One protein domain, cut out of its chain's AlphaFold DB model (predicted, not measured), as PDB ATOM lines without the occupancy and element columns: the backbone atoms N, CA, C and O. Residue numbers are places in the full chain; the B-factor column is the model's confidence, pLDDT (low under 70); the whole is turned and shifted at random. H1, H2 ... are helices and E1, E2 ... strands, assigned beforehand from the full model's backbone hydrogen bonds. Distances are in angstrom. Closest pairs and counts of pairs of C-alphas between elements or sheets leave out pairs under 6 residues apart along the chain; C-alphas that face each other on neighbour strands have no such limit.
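Overview. This is residues 99 to 225 of the 225 residues of an uncharacterized protein of Paenibacillus sp. IHB B 3084 (UniProt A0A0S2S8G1). A small sheet of three strands has H2 and H5 on one face, and H7 packs on these two helices on their side away from the sheet. H1 runs from the end of E1 out past the sheet and crosses the first part of H2 steeply, while the short H3 is on the opposite face of the sheet from H2 and H4 grazes the sheet. The printed part has 127 residues, with seven named helices and three named strands along the chain as E1, H1, H2, E2, H3, H4, E3, H5, H6, H7; the sheet is mixed, in the order E1, E2, E3. The class is mostly helix. The whole is compact, with a radius of gyration of the C-alphas of 15.0 A and spans of 48 by 34 by 25 A.

Along the chain. Residues 99 to 100 pair antiparallel with residues 105 to 106 of E1, which is residues 104 to 108, 13.3 A long, with C-alpha 104 at (174.828, 201.249, 164.306). H1 is residues 109 to 125, 24.7 A long, and H2 is residues 135 to 152, 25.9 A long, from C-alpha 135 at (187.015, 209.109, 144.370). E2 is residues 156 to 160, 12.4 A long. H3 is residues 162 to 165, 5.1 A, and H4 is residues 173 to 180, 10.5 A. E3 is residues 185 to 188, 9.9 A. H5 is residues 190 to 197, 10.5 A, and H6 is residues 202 to 205, 5.3 A. H7 is residues 213 to 223, 15.6 A long, with C-alpha 223 at (171.529, 218.995, 166.473).

Arrangement. E1 and E2 are parallel at 19 degrees, with N 105 and O 156 2.8 A apart, within hydrogen-bond range. E2, the inner strand, and E3 are antiparallel at 147 degrees, with N 159 and O 186 at 2.8 A, also within range. E1, H1, H2 and E2 form a strand-helix-strand unit, two parallel neighbour strands joined through helices, with a right-handed crossover. H2 and H5 on one face make two layers with the sheet. H2 lies over E1 and E2 at a height over the sheet of 10.8 A and runs along the strands, at 26 degrees to E1 on the local plane. H5 has a height of 8.0 A and is only just over none of the strands, with 2 of its C-alphas falling on E3. H3 is on the opposite face, over none of the strands. H1 only grazes the sheet with residues 109 to 112, and H4 with residues 174 to 178. H7 is not on the sheet; it touches H2 at a shallow tilt of 4 degrees, the same way, with the C-alphas of Leu 144 and Thr 216 closest at 6.6 A. H7 touches H5 at a shallow tilt of 25 degrees, opposite ways, with the C-alphas of Leu 194 and Leu 220 closest at 6.3 A. Residues 112 to 119 of H1 touch residues 136 to 140 of H2 at a steep tilt of 47 degrees, opposite ways, with the C-alphas of Cys 115 and Tyr 136 closest at 5.5 A. H6 and H1 only just touch, with 3 pairs of C-alphas within 8 A, those of Thr 117 and Leu 205 closest at 6.8 A. H1 and H7 are apart. Every O i to N i+4 pair is within hydrogen-bond range in H2, H4, H5 and H7, and 12 of 13 are in H1; H3 and H6 are too short for such a pair.

Size, cuts and confidence. The two C-alphas farthest apart are those of Asp 127 and Gln 179, at 48.6 A. The printed part has no cut, and no link is long. It ends at residue 225, the chain's last residue, which is the one printed residue with pLDDT under 70; the mean pLDDT of the printed part is 92.2.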
ATOM      1  N   GLU A  99     180.673 200.865 157.471       97.31
ATOM      2  CA  GLU A  99     179.536 199.972 157.252       97.31
ATOM      3  C   GLU A  99     178.335 200.481 158.055       97.31
ATOM      4  O   GLU A  99     178.465 200.824 159.234       97.31
ATOM      5  N   ASP A 100     177.181 200.564 157.392       97.31
ATOM      6  CA  ASP A 100     175.926 201.040 157.973       97.31
ATOM      7  C   ASP A 100     175.007 199.856 158.292       97.31
ATOM      8  O   ASP A 100     174.651 199.067 157.414       97.31
ATOM      9  N   TYR A 101     174.624 199.752 159.558       97.19
ATOM     10  CA  TYR A 101     173.741 198.730 160.110       97.19
ATOM     11  C   TYR A 101     172.422 199.357 160.578       97.19
ATOM     12  O   TYR A 101     172.218 200.566 160.457       97.19
ATOM     13  N   LEU A 102     171.475 198.563 161.087       95.38
ATOM     14  CA  LEU A 102     170.151 199.085 161.435       95.38
ATOM     15  C   LEU A 102     170.226 200.072 162.609       95.38
ATOM     16  O   LEU A 102     169.648 201.156 162.525       95.38
ATOM     17  N   GLY A 103     170.938 199.709 163.677       97.06
ATOM     18  CA  GLY A 103     171.103 200.519 164.887       97.06
ATOM     19  C   GLY A 103     172.475 201.182 165.028       97.06
ATOM     20  O   GLY A 103     172.667 201.985 165.943       97.06
ATOM     21  N   SER A 104     173.422 200.873 164.140       98.06
ATOM     22  CA  SER A 104     174.828 201.249 164.306       98.06
ATOM     23  C   SER A 104     175.489 201.659 162.992       98.06
ATOM     24  O   SER A 104     175.193 201.118 161.936       98.06
ATOM     25  N   LEU A 105     176.445 202.575 163.070       98.25
ATOM     26  CA  LEU A 105     177.382 202.926 162.010       98.25
ATOM     27  C   LEU A 105     178.791 202.675 162.544       98.25
ATOM     28  O   LEU A 105     179.175 203.250 163.565       98.25
ATOM     29  N   ILE A 106     179.574 201.852 161.852       98.19
ATOM     30  CA  ILE A 106     180.990 201.657 162.175       98.19
ATOM     31  C   ILE A 106     181.860 202.285 161.093       98.19
ATOM     32  O   ILE A 106     181.546 202.219 159.907       98.19
ATOM     33  N   ILE A 107     182.968 202.894 161.500       97.94
ATOM     34  CA  ILE A 107     183.937 203.542 160.617       97.94
ATOM     35  C   ILE A 107     185.316 202.965 160.920       97.94
ATOM     36  O   ILE A 107     185.755 202.953 162.071       97.94
ATOM     37  N   ASP A 108     186.024 202.519 159.889       95.94
ATOM     38  CA  ASP A 108     187.421 202.117 159.984       95.94
ATOM     39  C   ASP A 108     188.299 203.363 160.110       95.94
ATOM     40  O   ASP A 108     188.479 204.128 159.156       95.94
ATOM     41  N   LYS A 109     188.880 203.557 161.297       93.50
ATOM     42  CA  LYS A 109     189.743 204.699 161.606       93.50
ATOM     43  C   LYS A 109     190.905 204.834 160.625       93.50
ATOM     44  O   LYS A 109     191.193 205.941 160.172       93.50
ATOM     45  N   LEU A 110     191.595 203.733 160.326       92.12
ATOM     46  CA  LEU A 110     192.817 203.749 159.526       92.12
ATOM     47  C   LEU A 110     192.492 204.109 158.076       92.12
ATOM     48  O   LEU A 110     193.108 205.015 157.514       92.12
ATOM     49  N   ARG A 111     191.483 203.445 157.505       93.19
ATOM     50  CA  ARG A 111     191.018 203.706 156.136       93.19
ATOM     51  C   ARG A 111     190.489 205.124 155.984       93.19
ATOM     52  O   ARG A 111     190.844 205.807 155.028       93.19
ATOM     53  N   PHE A 112     189.697 205.583 156.953       94.06
ATOM     54  CA  PHE A 112     189.166 206.940 156.978       94.06
ATOM     55  C   PHE A 112     190.292 207.983 156.908       94.06
ATOM     56  O   PHE A 112     190.283 208.861 156.041       94.06
ATOM     57  N   PHE A 113     191.297 207.869 157.785       92.12
ATOM     58  CA  PHE A 113     192.418 208.807 157.798       92.12
ATOM     59  C   PHE A 113     193.324 208.681 156.575       92.12
ATOM     60  O   PHE A 113     193.842 209.698 156.123       92.12
ATOM     61  N   ASP A 114     193.503 207.487 156.016       92.31
ATOM     62  CA  ASP A 114     194.286 207.324 154.793       92.31
ATOM     63  C   ASP A 114     193.578 207.930 153.569       92.31
ATOM     64  O   ASP A 114     194.228 208.604 152.767       92.31
ATOM     65  N   CYS A 115     192.253 207.768 153.439       93.38
ATOM     66  CA  CYS A 115     191.470 208.480 152.424       93.38
ATOM     67  C   CYS A 115     191.628 209.995 152.577       93.38
ATOM     68  O   CYS A 115     191.782 210.708 151.583       93.38
ATOM     69  N   LEU A 116     191.631 210.487 153.818       92.56
ATOM     70  CA  LEU A 116     191.826 211.901 154.111       92.56
ATOM     71  C   LEU A 116     193.221 212.382 153.677       92.56
ATOM     72  O   LEU A 116     193.346 213.428 153.035       92.56
ATOM     73  N   THR A 117     194.260 211.581 153.935       91.06
ATOM     74  CA  THR A 117     195.618 211.830 153.437       91.06
ATOM     75  C   THR A 117     195.646 211.899 151.904       91.06
ATOM     76  O   THR A 117     196.279 212.811 151.369       91.06
ATOM     77  N   CYS A 118     194.937 211.014 151.192       90.62
ATOM     78  CA  CYS A 118     194.841 211.056 149.727       90.62
ATOM     79  C   CYS A 118     194.168 212.337 149.214       90.62
ATOM     80  O   CYS A 118     194.718 212.988 148.328       90.62
ATOM     81  N   VAL A 119     193.034 212.746 149.796       91.44
ATOM     82  CA  VAL A 119     192.348 213.998 149.422       91.44
ATOM     83  C   VAL A 119     193.262 215.205 149.614       91.44
ATOM     84  O   VAL A 119     193.398 216.036 148.713       91.44
ATOM     85  N   ARG A 120     193.938 215.291 150.768       90.06
ATOM     86  CA  ARG A 120     194.881 216.376 151.071       90.06
ATOM     87  C   ARG A 120     195.967 216.491 150.000       90.06
ATOM     88  O   ARG A 120     196.279 217.602 149.579       90.06
ATOM     89  N   VAL A 121     196.534 215.367 149.574       85.88
ATOM     90  CA  VAL A 121     197.642 215.316 148.609       85.88
ATOM     91  C   VAL A 121     197.150 215.646 147.202       85.88
ATOM     92  O   VAL A 121     197.659 216.585 146.592       85.88
ATOM     93  N   ASN A 122     196.092 214.977 146.738       86.94
ATOM     94  CA  ASN A 122     195.515 215.209 145.411       86.94
ATOM     95  C   ASN A 122     195.093 216.675 145.228       86.94
ATOM     96  O   ASN A 122     195.339 217.256 144.174       86.94
ATOM     97  N   SER A 123     194.548 217.298 146.282       85.38
ATOM     98  CA  SER A 123     194.154 218.713 146.266       85.38
ATOM     99  C   SER A 123     195.315 219.707 146.157       85.38
ATOM    100  O   SER A 123     195.084 220.869 145.833       85.38
ATOM    101  N   LYS A 124     196.551 219.279 146.449       84.31
ATOM    102  CA  LYS A 124     197.760 220.110 146.348       84.31
ATOM    103  C   LYS A 124     198.536 219.879 145.054       84.31
ATOM    104  O   LYS A 124     199.187 220.805 144.586       84.31
ATOM    105  N   GLU A 125     198.520 218.660 144.521       81.69
ATOM    106  CA  GLU A 125     199.362 218.268 143.381       81.69
ATOM    107  C   GLU A 125     198.700 218.487 142.015       81.69
ATOM    108  O   GLU A 125     199.396 218.515 141.002       81.69
ATOM    109  N   GLN A 126     197.374 218.627 141.960       78.75
ATOM    110  CA  GLN A 126     196.640 218.776 140.705       78.75
ATOM    111  C   GLN A 126     196.289 220.243 140.435       78.75
ATOM    112  O   GLN A 126     195.512 220.844 141.174       78.75
ATOM    113  N   ASP A 127     196.788 220.785 139.320       77.19
ATOM    114  CA  ASP A 127     196.537 222.173 138.893       77.19
ATOM    115  C   ASP A 127     195.038 222.495 138.722       77.19
ATOM    116  O   ASP A 127     194.619 223.630 138.927       77.19
ATOM    117  N   ASN A 128     194.224 221.488 138.383       83.31
ATOM    118  CA  ASN A 128     192.768 221.582 138.237       83.31
ATOM    119  C   ASN A 128     192.066 220.522 139.096       83.31
ATOM    120  O   ASN A 128     191.262 219.743 138.584       83.31
ATOM    121  N   TYR A 129     192.420 220.441 140.381       87.06
ATOM    122  CA  TYR A 129     191.756 219.523 141.303       87.06
ATOM    123  C   TYR A 129     190.240 219.768 141.325       87.06
ATOM    124  O   TYR A 129     189.782 220.827 141.765       87.06
ATOM    125  N   ASP A 130     189.473 218.768 140.894       89.38
ATOM    126  CA  ASP A 130     188.024 218.744 141.043       89.38
ATOM    127  C   ASP A 130     187.641 217.738 142.144       89.38
ATOM    128  O   ASP A 130     187.754 216.522 141.942       89.38
ATOM    129  N   PRO A 131     187.176 218.198 143.321       88.69
ATOM    130  CA  PRO A 131     186.745 217.293 144.383       88.69
ATOM    131  C   PRO A 131     185.544 216.427 143.969       88.69
ATOM    132  O   PRO A 131     185.330 215.374 144.573       88.69
ATOM    133  N   GLN A 132     184.786 216.825 142.938       90.56
ATOM    134  CA  GLN A 132     183.704 216.025 142.366       90.56
ATOM    135  C   GLN A 132     184.195 214.910 141.450       90.56
ATOM    136  O   GLN A 132     183.381 214.088 141.050       90.56
ATOM    137  N   GLU A 133     185.484 214.826 141.130       90.94
ATOM    138  CA  GLU A 133     186.062 213.712 140.369       90.94
ATOM    139  C   GLU A 133     187.008 212.852 141.219       90.94
ATOM    140  O   GLU A 133     187.287 211.700 140.879       90.94
ATOM    141  N   ASP A 134     187.423 213.346 142.386       92.38
ATOM    142  CA  ASP A 134     188.246 212.597 143.331       92.38
ATOM    143  C   ASP A 134     187.436 211.521 144.078       92.38
ATOM    144  O   ASP A 134     186.582 211.804 144.923       92.38
ATOM    145  N   GLY A 135     187.722 210.249 143.780       92.38
ATOM    146  CA  GLY A 135     187.015 209.109 144.370       92.38
ATOM    147  C   GLY A 135     187.115 209.024 145.898       92.38
ATOM    148  O   GLY A 135     186.166 208.578 146.543       92.38
ATOM    149  N   TYR A 136     188.217 209.486 146.498       94.06
ATOM    150  CA  TYR A 136     188.365 209.507 147.956       94.06
ATOM    151  C   TYR A 136     187.525 210.618 148.590       94.06
ATOM    152  O   TYR A 136     186.921 210.398 149.638       94.06
ATOM    153  N   ASN A 137     187.426 211.782 147.948       95.44
ATOM    154  CA  ASN A 137     186.593 212.890 148.402       95.44
ATOM    155  C   ASN A 137     185.103 212.543 148.317       95.44
ATOM    156  O   ASN A 137     184.373 212.789 149.279       95.44
ATOM    157  N   LYS A 138     184.667 211.895 147.225       95.69
ATOM    158  CA  LYS A 138     183.311 211.322 147.113       95.69
ATOM    159  C   LYS A 138     183.015 210.386 148.282       95.69
ATOM    160  O   LYS A 138     182.047 210.596 149.006       95.69
ATOM    161  N   HIS A 139     183.902 209.422 148.524       96.25
ATOM    162  CA  HIS A 139     183.735 208.444 149.601       96.25
ATOM    163  C   HIS A 139     183.706 209.096 150.995       96.25
ATOM    164  O   HIS A 139     182.837 208.795 151.807       96.25
ATOM    165  N   LEU A 140     184.609 210.036 151.291       96.50
ATOM    166  CA  LEU A 140     184.599 210.764 152.569       96.50
ATOM    167  C   LEU A 140     183.360 211.651 152.731       96.50
ATOM    168  O   LEU A 140     182.843 211.793 153.840       96.50
ATOM    169  N   THR A 141     182.868 212.225 151.634       96.44
ATOM    170  CA  THR A 141     181.616 212.987 151.607       96.44
ATOM    171  C   THR A 141     180.434 212.096 151.989       96.44
ATOM    172  O   THR A 141     179.615 212.492 152.821       96.44
ATOM    173  N   GLU A 142     180.376 210.877 151.445       96.44
ATOM    174  CA  GLU A 142     179.379 209.864 151.806       96.44
ATOM    175  C   GLU A 142     179.487 209.453 153.278       96.44
ATOM    176  O   GLU A 142     178.469 209.433 153.970       96.44
ATOM    177  N   VAL A 143     180.702 209.209 153.792       96.88
ATOM    178  CA  VAL A 143     180.919 208.901 155.218       96.88
ATOM    179  C   VAL A 143     180.356 210.016 156.101       96.88
ATOM    180  O   VAL A 143     179.566 209.742 157.000       96.88
ATOM    181  N   LEU A 144     180.713 211.281 155.843       96.69
ATOM    182  CA  LEU A 144     180.255 212.411 156.660       96.69
ATOM    183  C   LEU A 144     178.736 212.610 156.613       96.69
ATOM    184  O   LEU A 144     178.125 212.930 157.635       96.69
ATOM    185  N   ASN A 145     178.119 212.410 155.449       96.12
ATOM    186  CA  ASN A 145     176.664 212.473 155.311       96.12
ATOM    187  C   ASN A 145     175.980 211.320 156.060       96.12
ATOM    188  O   ASN A 145     174.953 211.529 156.713       96.12
ATOM    189  N   THR A 146     176.566 210.122 156.007       97.25
ATOM    190  CA  THR A 146     176.060 208.935 156.711       97.25
ATOM    191  C   THR A 146     176.168 209.113 158.220       97.25
ATOM    192  O   THR A 146     175.205 208.833 158.921       97.25
ATOM    193  N   VAL A 147     177.272 209.674 158.725       97.12
ATOM    194  CA  VAL A 147     177.430 210.005 160.152       97.12
ATOM    195  C   VAL A 147     176.351 210.968 160.631       97.12
ATOM    196  O   VAL A 147     175.712 210.721 161.651       97.12
ATOM    197  N   TYR A 148     176.126 212.059 159.898       95.69
ATOM    198  CA  TYR A 148     175.071 213.005 160.252       95.69
ATOM    199  C   TYR A 148     173.696 212.323 160.291       95.69
ATOM    200  O   TYR A 148     172.967 212.464 161.270       95.69
ATOM    201  N   THR A 149     173.371 211.548 159.254       96.19
ATOM    202  CA  THR A 149     172.092 210.832 159.159       96.19
ATOM    203  C   THR A 149     171.939 209.809 160.286       96.19
ATOM    204  O   THR A 149     170.866 209.700 160.868       96.19
ATOM    205  N   ALA A 150     173.014 209.101 160.642       97.31
ATOM    206  CA  ALA A 150     173.040 208.155 161.749       97.31
ATOM    207  C   ALA A 150     172.698 208.840 163.081       97.31
ATOM    208  O   ALA A 150     171.851 208.340 163.817       97.31
ATOM    209  N   PHE A 151     173.279 210.011 163.360       96.81
ATOM    210  CA  PHE A 151     172.929 210.776 164.557       96.81
ATOM    211  C   PHE A 151     171.478 211.277 164.550       96.81
ATOM    212  O   PHE A 151     170.829 211.231 165.592       96.81
ATOM    213  N   ASP A 152     170.952 211.709 163.399       94.44
ATOM    214  CA  ASP A 152     169.565 212.189 163.261       94.44
ATOM    215  C   ASP A 152     168.532 211.106 163.623       94.44
ATOM    216  O   ASP A 152     167.520 211.383 164.265       94.44
ATOM    217  N   VAL A 153     168.831 209.843 163.302       95.56
ATOM    218  CA  VAL A 153     167.995 208.686 163.669       95.56
ATOM    219  C   VAL A 153     168.467 207.960 164.936       95.56
ATOM    220  O   VAL A 153     168.022 206.848 165.207       95.56
ATOM    221  N   SER A 154     169.343 208.583 165.733       95.81
ATOM    222  CA  SER A 154     169.846 208.044 167.009       95.81
ATOM    223  C   SER A 154     170.550 206.679 166.910       95.81
ATOM    224  O   SER A 154     170.499 205.891 167.853       95.81
ATOM    225  N   LYS A 155     171.224 206.389 165.789       97.62
ATOM    226  CA  LYS A 155     172.135 205.239 165.692       97.62
ATOM    227  C   LYS A 155     173.395 205.476 166.525       97.62
ATOM    228  O   LYS A 155     173.862 206.608 166.668       97.62
ATOM    229  N   HIS A 156     173.998 204.387 166.987       98.12
ATOM    230  CA  HIS A 156     175.332 204.417 167.576       98.12
ATOM    231  C   HIS A 156     176.389 204.637 166.489       98.12
ATOM    232  O   HIS A 156     176.355 203.971 165.457       98.12
ATOM    233  N   VAL A 157     177.344 205.542 166.710       98.31
ATOM    234  CA  VAL A 157     178.422 205.823 165.749       98.31
ATOM    235  C   VAL A 157     179.763 205.461 166.371       98.31
ATOM    236  O   VAL A 157     180.189 206.073 167.352       98.31
ATOM    237  N   TYR A 158     180.455 204.494 165.774       97.88
ATOM    238  CA  TYR A 158     181.734 203.997 166.264       97.88
ATOM    239  C   TYR A 158     182.872 204.246 165.281       97.88
ATOM    240  O   TYR A 158     182.743 204.047 164.074       97.88
ATOM    241  N   LEU A 159     184.034 204.592 165.825       96.69
ATOM    242  CA  LEU A 159     185.304 204.607 165.115       96.69
ATOM    243  C   LEU A 159     186.154 203.438 165.621       96.69
ATOM    244  O   LEU A 159     186.612 203.442 166.766       96.69
ATOM    245  N   PHE A 160     186.325 202.424 164.783       95.31
ATOM    246  CA  PHE A 160     187.006 201.175 165.111       95.31
ATOM    247  C   PHE A 160     188.433 201.181 164.578       95.31
ATOM    248  O   PHE A 160     188.726 201.726 163.511       95.31
ATOM    249  N   GLU A 161     189.339 200.539 165.311       92.19
ATOM    250  CA  GLU A 161     190.624 200.169 164.736       92.19
ATOM    251  C   GLU A 161     190.406 199.174 163.569       92.19
ATOM    252  O   GLU A 161     189.502 198.341 163.618       92.19
ATOM    253  N   HIS A 162     191.258 199.209 162.538       91.38
ATOM    254  CA  HIS A 162     191.128 198.388 161.324       91.38
ATOM    255  C   HIS A 162     190.823 196.896 161.576       91.38
ATOM    256  O   HIS A 162     189.989 196.302 160.902       91.38
ATOM    257  N   ARG A 163     191.465 196.270 162.575       90.12
ATOM    258  CA  ARG A 163     191.237 194.846 162.885       90.12
ATOM    259  C   ARG A 163     189.860 194.567 163.486       90.12
ATOM    260  O   ARG A 163     189.320 193.499 163.228       90.12
ATOM    261  N   ALA A 164     189.323 195.491 164.283       93.19
ATOM    262  CA  ALA A 164     187.960 195.384 164.793       93.19
ATOM    263  C   ALA A 164     186.951 195.574 163.668       93.19
ATOM    264  O   ALA A 164     186.001 194.809 163.570       93.19
ATOM    265  N   PHE A 165     187.191 196.552 162.793       94.69
ATOM    266  CA  PHE A 165     186.346 196.778 161.627       94.69
ATOM    267  C   PHE A 165     186.272 195.528 160.735       94.69
ATOM    268  O   PHE A 165     185.186 195.064 160.427       94.69
ATOM    269  N   GLU A 166     187.413 194.906 160.419       92.06
ATOM    270  CA  GLU A 166     187.458 193.656 159.642       92.06
ATOM    271  C   GLU A 166     186.879 192.431 160.371       92.06
ATOM    272  O   GLU A 166     186.619 191.402 159.741       92.06
ATOM    273  N   TYR A 167     186.715 192.489 161.692       93.31
ATOM    274  CA  TYR A 167     186.082 191.409 162.443       93.31
ATOM    275  C   TYR A 167     184.558 191.427 162.285       93.31
ATOM    276  O   TYR A 167     183.961 190.358 162.167       93.31
ATOM    277  N   VAL A 168     183.943 192.612 162.262       94.69
ATOM    278  CA  VAL A 168     182.486 192.758 162.162       94.69
ATOM    279  C   VAL A 168     182.022 192.295 160.779       94.69
ATOM    280  O   VAL A 168     182.470 192.804 159.755       94.69
ATOM    281  N   ARG A 169     181.138 191.295 160.738       94.06
ATOM    282  CA  ARG A 169     180.484 190.806 159.509       94.06
ATOM    283  C   ARG A 169     178.969 191.017 159.536       94.06
ATOM    284  O   ARG A 169     178.323 190.900 158.495       94.06
ATOM    285  N   LYS A 170     178.411 191.291 160.715       96.06
ATOM    286  CA  LYS A 170     177.005 191.616 160.985       96.06
ATOM    287  C   LYS A 170     176.904 192.456 162.264       96.06
ATOM    288  O   LYS A 170     177.829 192.464 163.072       96.06
ATOM    289  N   GLU A 171     175.776 193.135 162.464       95.88
ATOM    290  CA  GLU A 171     175.602 194.103 163.559       95.88
ATOM    291  C   GLU A 171     175.836 193.494 164.952       95.88
ATOM    292  O   GLU A 171     176.377 194.157 165.835       95.88
ATOM    293  N   GLU A 172     175.497 192.217 165.154       96.06
ATOM    294  CA  GLU A 172     175.684 191.547 166.444       96.06
ATOM    295  C   GLU A 172     177.164 191.430 166.845       96.06
ATOM    296  O   GLU A 172     177.479 191.463 168.035       96.06
ATOM    297  N   ASP A 173     178.079 191.369 165.872       96.88
ATOM    298  CA  ASP A 173     179.519 191.231 166.121       96.88
ATOM    299  C   ASP A 173     180.115 192.501 166.765       96.88
ATOM    300  O   ASP A 173     181.186 192.455 167.376       96.88
ATOM    301  N   ILE A 174     179.424 193.647 166.677       96.62
ATOM    302  CA  ILE A 174     179.829 194.900 167.335       96.62
ATOM    303  C   ILE A 174     179.886 194.703 168.854       96.62
ATOM    304  O   ILE A 174     180.821 195.170 169.508       96.62
ATOM    305  N   GLN A 175     178.924 193.972 169.424       95.00
ATOM    306  CA  GLN A 175     178.902 193.705 170.862       95.00
ATOM    307  C   GLN A 175     180.056 192.795 171.286       95.00
ATOM    308  O   GLN A 175     180.642 193.017 172.345       95.00
ATOM    309  N   ASP A 176     180.451 191.842 170.441       94.50
ATOM    310  CA  ASP A 176     181.628 191.009 170.696       94.50
ATOM    311  C   ASP A 176     182.909 191.853 170.733       94.50
ATOM    312  O   ASP A 176     183.752 191.666 171.617       94.50
ATOM    313  N   VAL A 177     183.055 192.821 169.818       94.50
ATOM    314  CA  VAL A 177     184.186 193.764 169.829       94.50
ATOM    315  C   VAL A 177     184.213 194.538 171.146       94.50
ATOM    316  O   VAL A 177     185.239 194.511 171.835       94.50
ATOM    317  N   ILE A 178     183.083 195.147 171.523       93.81
ATOM    318  CA  ILE A 178     182.937 195.962 172.737       93.81
ATOM    319  C   ILE A 178     183.262 195.145 173.996       93.81
ATOM    320  O   ILE A 178     184.033 195.590 174.847       93.81
ATOM    321  N   GLN A 179     182.716 193.933 174.111       94.25
ATOM    322  CA  GLN A 179     182.870 193.090 175.301       94.25
ATOM    323  C   GLN A 179     184.247 192.433 175.400       94.25
ATOM    324  O   GLN A 179     184.738 192.185 176.503       94.25
ATOM    325  N   SER A 180     184.889 192.138 174.266       91.81
ATOM    326  CA  SER A 180     186.176 191.438 174.263       91.81
ATOM    327  C   SER A 180     187.314 192.254 174.878       91.81
ATOM    328  O   SER A 180     188.294 191.664 175.335       91.81
ATOM    329  N   ASN A 181     187.220 193.591 174.839       84.38
ATOM    330  CA  ASN A 181     188.292 194.533 175.187       84.38
ATOM    331  C   ASN A 181     189.643 194.217 174.497       84.38
ATOM    332  O   ASN A 181     190.712 194.591 174.981       84.38
ATOM    333  N   LYS A 182     189.608 193.474 173.381       89.44
ATOM    334  CA  LYS A 182     190.796 193.086 172.602       89.44
ATOM    335  C   LYS A 182     191.204 194.153 171.604       89.44
ATOM    336  O   LYS A 182     192.352 194.153 171.167       89.44
ATOM    337  N   TYR A 183     190.252 194.996 171.227       89.62
ATOM    338  CA  TYR A 183     190.413 195.962 170.166       89.62
ATOM    339  C   TYR A 183     190.126 197.366 170.659       89.62
ATOM    340  O   TYR A 183     189.250 197.575 171.501       89.62
ATOM    341  N   TRP A 184     190.840 198.335 170.096       89.81
ATOM    342  CA  TRP A 184     190.525 199.733 170.340       89.81
ATOM    343  C   TRP A 184     189.303 200.162 169.522       89.81
ATOM    344  O   TRP A 184     189.209 199.907 168.317       89.81
ATOM    345  N   PHE A 185     188.397 200.882 170.171       93.88
ATOM    346  CA  PHE A 185     187.304 201.589 169.525       93.88
ATOM    347  C   PHE A 185     186.945 202.843 170.319       93.88
ATOM    348  O   PHE A 185     187.296 202.981 171.493       93.88
ATOM    349  N   LYS A 186     186.207 203.746 169.676       94.88
ATOM    350  CA  LYS A 186     185.531 204.854 170.345       94.88
ATOM    351  C   LYS A 186     184.120 205.012 169.798       94.88
ATOM    352  O   LYS A 186     183.946 205.172 168.594       94.88
ATOM    353  N   GLU A 187     183.140 204.996 170.689       97.38
ATOM    354  CA  GLU A 187     181.801 205.494 170.394       97.38
ATOM    355  C   GLU A 187     181.803 207.022 170.472       97.38
ATOM    356  O   GLU A 187     182.469 207.607 171.329       97.38
ATOM    357  N   TYR A 188     181.092 207.665 169.555       97.56
ATOM    358  CA  TYR A 188     180.934 209.109 169.525       97.56
ATOM    359  C   TYR A 188     179.475 209.479 169.738       97.56
ATOM    360  O   TYR A 188     178.599 208.995 169.026       97.56
ATOM    361  N   SER A 189     179.228 210.430 170.632       96.69
ATOM    362  CA  SER A 189     178.041 211.280 170.549       96.69
ATOM    363  C   SER A 189     178.189 212.328 169.434       96.69
ATOM    364  O   SER A 189     179.295 212.623 168.972       96.69
ATOM    365  N   ALA A 190     177.078 212.949 169.022       96.00
ATOM    366  CA  ALA A 190     177.098 214.010 168.010       96.00
ATOM    367  C   ALA A 190     177.991 215.200 168.413       96.00
ATOM    368  O   ALA A 190     178.693 215.762 167.570       96.00
ATOM    369  N   SER A 191     178.012 215.560 169.702       95.69
ATOM    370  CA  SER A 191     178.852 216.641 170.233       95.69
ATOM    371  C   SER A 191     180.336 216.275 170.213       95.69
ATOM    372  O   SER A 191     181.169 217.078 169.795       95.69
ATOM    373  N   GLU A 192     180.683 215.046 170.596       96.06
ATOM    374  CA  GLU A 192     182.061 214.563 170.529       96.06
ATOM    375  C   GLU A 192     182.555 214.445 169.087       96.06
ATOM    376  O   GLU A 192     183.716 214.758 168.819       96.06
ATOM    377  N   PHE A 193     181.696 214.014 168.158       95.62
ATOM    378  CA  PHE A 193     182.060 213.921 166.746       95.62
ATOM    379  C   PHE A 193     182.246 215.310 166.131       95.62
ATOM    380  O   PHE A 193     183.197 215.533 165.386       95.62
ATOM    381  N   LEU A 194     181.392 216.275 166.486       95.62
ATOM    382  CA  LEU A 194     181.561 217.672 166.091       95.62
ATOM    383  C   LEU A 194     182.903 218.235 166.584       95.62
ATOM    384  O   LEU A 194     183.656 218.792 165.786       95.62
ATOM    385  N   ASN A 195     183.245 218.018 167.856       93.88
ATOM    386  CA  ASN A 195     184.539 218.429 168.410       93.88
ATOM    387  C   ASN A 195     185.716 217.754 167.689       93.88
ATOM    388  O   ASN A 195     186.743 218.383 167.449       93.88
ATOM    389  N   PHE A 196     185.561 216.483 167.313       91.69
ATOM    390  CA  PHE A 196     186.554 215.752 166.531       91.69
ATOM    391  C   PHE A 196     186.767 216.364 165.137       91.69
ATOM    392  O   PHE A 196     187.914 216.531 164.724       91.69
ATOM    393  N   LEU A 197     185.692 216.764 164.445       92.31
ATOM    394  CA  LEU A 197     185.775 217.447 163.147       92.31
ATOM    395  C   LEU A 197     186.398 218.844 163.245       92.31
ATOM    396  O   LEU A 197     187.075 219.273 162.316       92.31
ATOM    397  N   GLN A 198     186.158 219.551 164.349       91.06
ATOM    398  CA  GLN A 198     186.598 220.932 164.557       91.06
ATOM    399  C   GLN A 198     187.947 221.049 165.277       91.06
ATOM    400  O   GLN A 198     188.308 222.143 165.711       91.06
ATOM    401  N   ASN A 199     188.693 219.950 165.435       87.38
ATOM    402  CA  ASN A 199     189.951 220.005 166.170       87.38
ATOM    403  C   ASN A 199     190.982 220.931 165.473       87.38
ATOM    404  O   ASN A 199     190.919 221.127 164.255       87.38
ATOM    405  N   PRO A 200     191.979 221.469 166.197       82.50
ATOM    406  CA  PRO A 200     192.981 222.376 165.621       82.50
ATOM    407  C   PRO A 200     193.808 221.775 164.476       82.50
ATOM    408  O   PRO A 200     194.353 222.499 163.647       82.50
ATOM    409  N   THR A 201     193.892 220.446 164.390       83.00
ATOM    410  CA  THR A 201     194.577 219.750 163.292       83.00
ATOM    411  C   THR A 201     193.712 219.621 162.034       83.00
ATOM    412  O   THR A 201     194.217 219.180 161.003       83.00
ATOM    413  N   ALA A 202     192.428 219.995 162.071       82.69
ATOM    414  CA  ALA A 202     191.470 219.654 161.025       82.69
ATOM    415  C   ALA A 202     191.878 220.185 159.638       82.69
ATOM    416  O   ALA A 202     191.825 219.474 158.628       82.69
ATOM    417  N   GLU A 203     192.355 221.428 159.591       74.12
ATOM    418  CA  GLU A 203     192.881 222.031 158.368       74.12
ATOM    419  C   GLU A 203     194.106 221.270 157.849       74.12
ATOM    420  O   GLU A 203     194.180 220.934 156.665       74.12
ATOM    421  N   PHE A 204     195.035 220.936 158.748       75.44
ATOM    422  CA  PHE A 204     196.265 220.233 158.407       75.44
ATOM    423  C   PHE A 204     195.997 218.846 157.816       75.44
ATOM    424  O   PHE A 204     196.639 218.428 156.849       75.44
ATOM    425  N   LEU A 205     195.027 218.137 158.390       80.81
ATOM    426  CA  LEU A 205     194.650 216.803 157.944       80.81
ATOM    427  C   LEU A 205     193.896 216.826 156.611       80.81
ATOM    428  O   LEU A 205     193.914 215.823 155.912       80.81
ATOM    429  N   GLY A 206     193.312 217.960 156.212       82.94
ATOM    430  CA  GLY A 206     192.569 218.094 154.957       82.94
ATOM    431  C   GLY A 206     191.059 217.908 155.101       82.94
ATOM    432  O   GLY A 206     190.377 217.739 154.095       82.94
ATOM    433  N   TRP A 207     190.509 217.975 156.318       88.81
ATOM    434  CA  TRP A 207     189.059 217.868 156.546       88.81
ATOM    435  C   TRP A 207     188.272 218.922 155.780       88.81
ATOM    436  O   TRP A 207     187.271 218.618 155.139       88.81
ATOM    437  N   THR A 208     188.783 220.154 155.775       89.38
ATOM    438  CA  THR A 208     188.190 221.299 155.075       89.38
ATOM    439  C   THR A 208     188.154 221.135 153.553       89.38
ATOM    440  O   THR A 208     187.520 221.938 152.872       89.38
ATOM    441  N   ARG A 209     188.818 220.105 153.009       90.81
ATOM    442  CA  ARG A 209     188.807 219.762 151.583       90.81
ATOM    443  C   ARG A 209     187.687 218.789 151.209       90.81
ATOM    444  O   ARG A 209     187.406 218.652 150.022       90.81
ATOM    445  N   ILE A 210     187.049 218.125 152.176       93.69
ATOM    446  CA  ILE A 210     185.904 217.245 151.911       93.69
ATOM    447  C   ILE A 210     184.702 218.114 151.527       93.69
ATOM    448  O   ILE A 210     184.368 219.055 152.250       93.69
ATOM    449  N   MET A 211     184.024 217.792 150.422       94.06
ATOM    450  CA  MET A 211     182.948 218.636 149.877       94.06
ATOM    451  C   MET A 211     181.830 218.931 150.886       94.06
ATOM    452  O   MET A 211     181.371 220.069 150.976       94.06
ATOM    453  N   SER A 212     181.403 217.935 151.669       93.19
ATOM    454  CA  SER A 212     180.334 218.108 152.661       93.19
ATOM    455  C   SER A 212     180.796 218.642 154.016       93.19
ATOM    456  O   SER A 212     179.946 218.869 154.878       93.19
ATOM    457  N   TYR A 213     182.092 218.904 154.232       94.81
ATOM    458  CA  TYR A 213     182.618 219.249 155.560       94.81
ATOM    459  C   TYR A 213     181.867 220.414 156.219       94.81
ATOM    460  O   TYR A 213     181.312 220.268 157.309       94.81
ATOM    461  N   ALA A 214     181.784 221.562 155.537       93.62
ATOM    462  CA  ALA A 214     181.160 222.761 156.097       93.62
ATOM    463  C   ALA A 214     179.660 222.565 156.378       93.62
ATOM    464  O   ALA A 214     179.146 223.039 157.395       93.62
ATOM    465  N   SER A 215     178.949 221.850 155.498       95.12
ATOM    466  CA  SER A 215     177.536 221.528 155.706       95.12
ATOM    467  C   SER A 215     177.337 220.562 156.870       95.12
ATOM    468  O   SER A 215     176.469 220.814 157.701       95.12
ATOM    469  N   THR A 216     178.157 219.516 156.981       93.62
ATOM    470  CA  THR A 216     178.076 218.523 158.059       93.62
ATOM    471  C   THR A 216     178.353 219.167 159.413       93.62
ATOM    472  O   THR A 216     177.550 219.007 160.329       93.62
ATOM    473  N   VAL A 217     179.410 219.979 159.530       94.62
ATOM    474  CA  VAL A 217     179.710 220.742 160.756       94.62
ATOM    475  C   VAL A 217     178.533 221.641 161.144       94.62
ATOM    476  O   VAL A 217     178.107 221.647 162.297       94.62
ATOM    477  N   LYS A 218     177.950 222.367 160.180       94.88
ATOM    478  CA  LYS A 218     176.790 223.239 160.426       94.88
ATOM    479  C   LYS A 218     175.553 222.463 160.878       94.88
ATOM    480  O   LYS A 218     174.794 222.975 161.697       94.88
ATOM    481  N   LEU A 219     175.311 221.287 160.306       94.06
ATOM    482  CA  LEU A 219     174.165 220.446 160.643       94.06
ATOM    483  C   LEU A 219     174.326 219.820 162.034       94.06
ATOM    484  O   LEU A 219     173.426 219.961 162.856       94.06
ATOM    485  N   LEU A 220     175.495 219.251 162.342       93.25
ATOM    486  CA  LEU A 220     175.806 218.713 163.672       93.25
ATOM    487  C   LEU A 220     175.760 219.797 164.759       93.25
ATOM    488  O   LEU A 220     175.191 219.596 165.826       93.25
ATOM    489  N   ALA A 221     176.266 220.999 164.481       93.62
ATOM    490  CA  ALA A 221     176.188 222.112 165.429       93.62
ATOM    491  C   ALA A 221     174.747 222.563 165.738       93.62
ATOM    492  O   ALA A 221     174.514 223.223 166.751       93.62
ATOM    493  N   LYS A 222     173.775 222.250 164.868       91.25
ATOM    494  CA  LYS A 222     172.352 222.507 165.125       91.25
ATOM    495  C   LYS A 222     171.693 221.396 165.936       91.25
ATOM    496  O   LYS A 222     170.792 221.716 166.696       91.25
ATOM    497  N   SER A 223     172.113 220.142 165.765       84.00
ATOM    498  CA  SER A 223     171.529 218.995 166.473       84.00
ATOM    499  C   SER A 223     172.032 218.839 167.911       84.00
ATOM    500  O   SER A 223     171.407 218.145 168.701       84.00
ATOM    501  N   VAL A 224     173.147 219.489 168.261       85.81
ATOM    502  CA  VAL A 224     173.757 219.452 169.606       85.81
ATOM    503  C   VAL A 224     173.197 220.538 170.553       85.81
ATOM    504  O   VAL A 224     173.564 220.574 171.726       85.81
ATOM    505  N   LYS A 225     172.319 221.428 170.068       58.66
ATOM    506  CA  LYS A 225     171.658 222.471 170.876       58.66
ATOM    507  C   LYS A 225     170.338 221.991 171.459       58.66
ATOM    508  O   LYS A 225     170.071 222.367 172.619       58.66
TER     509      LYS A 225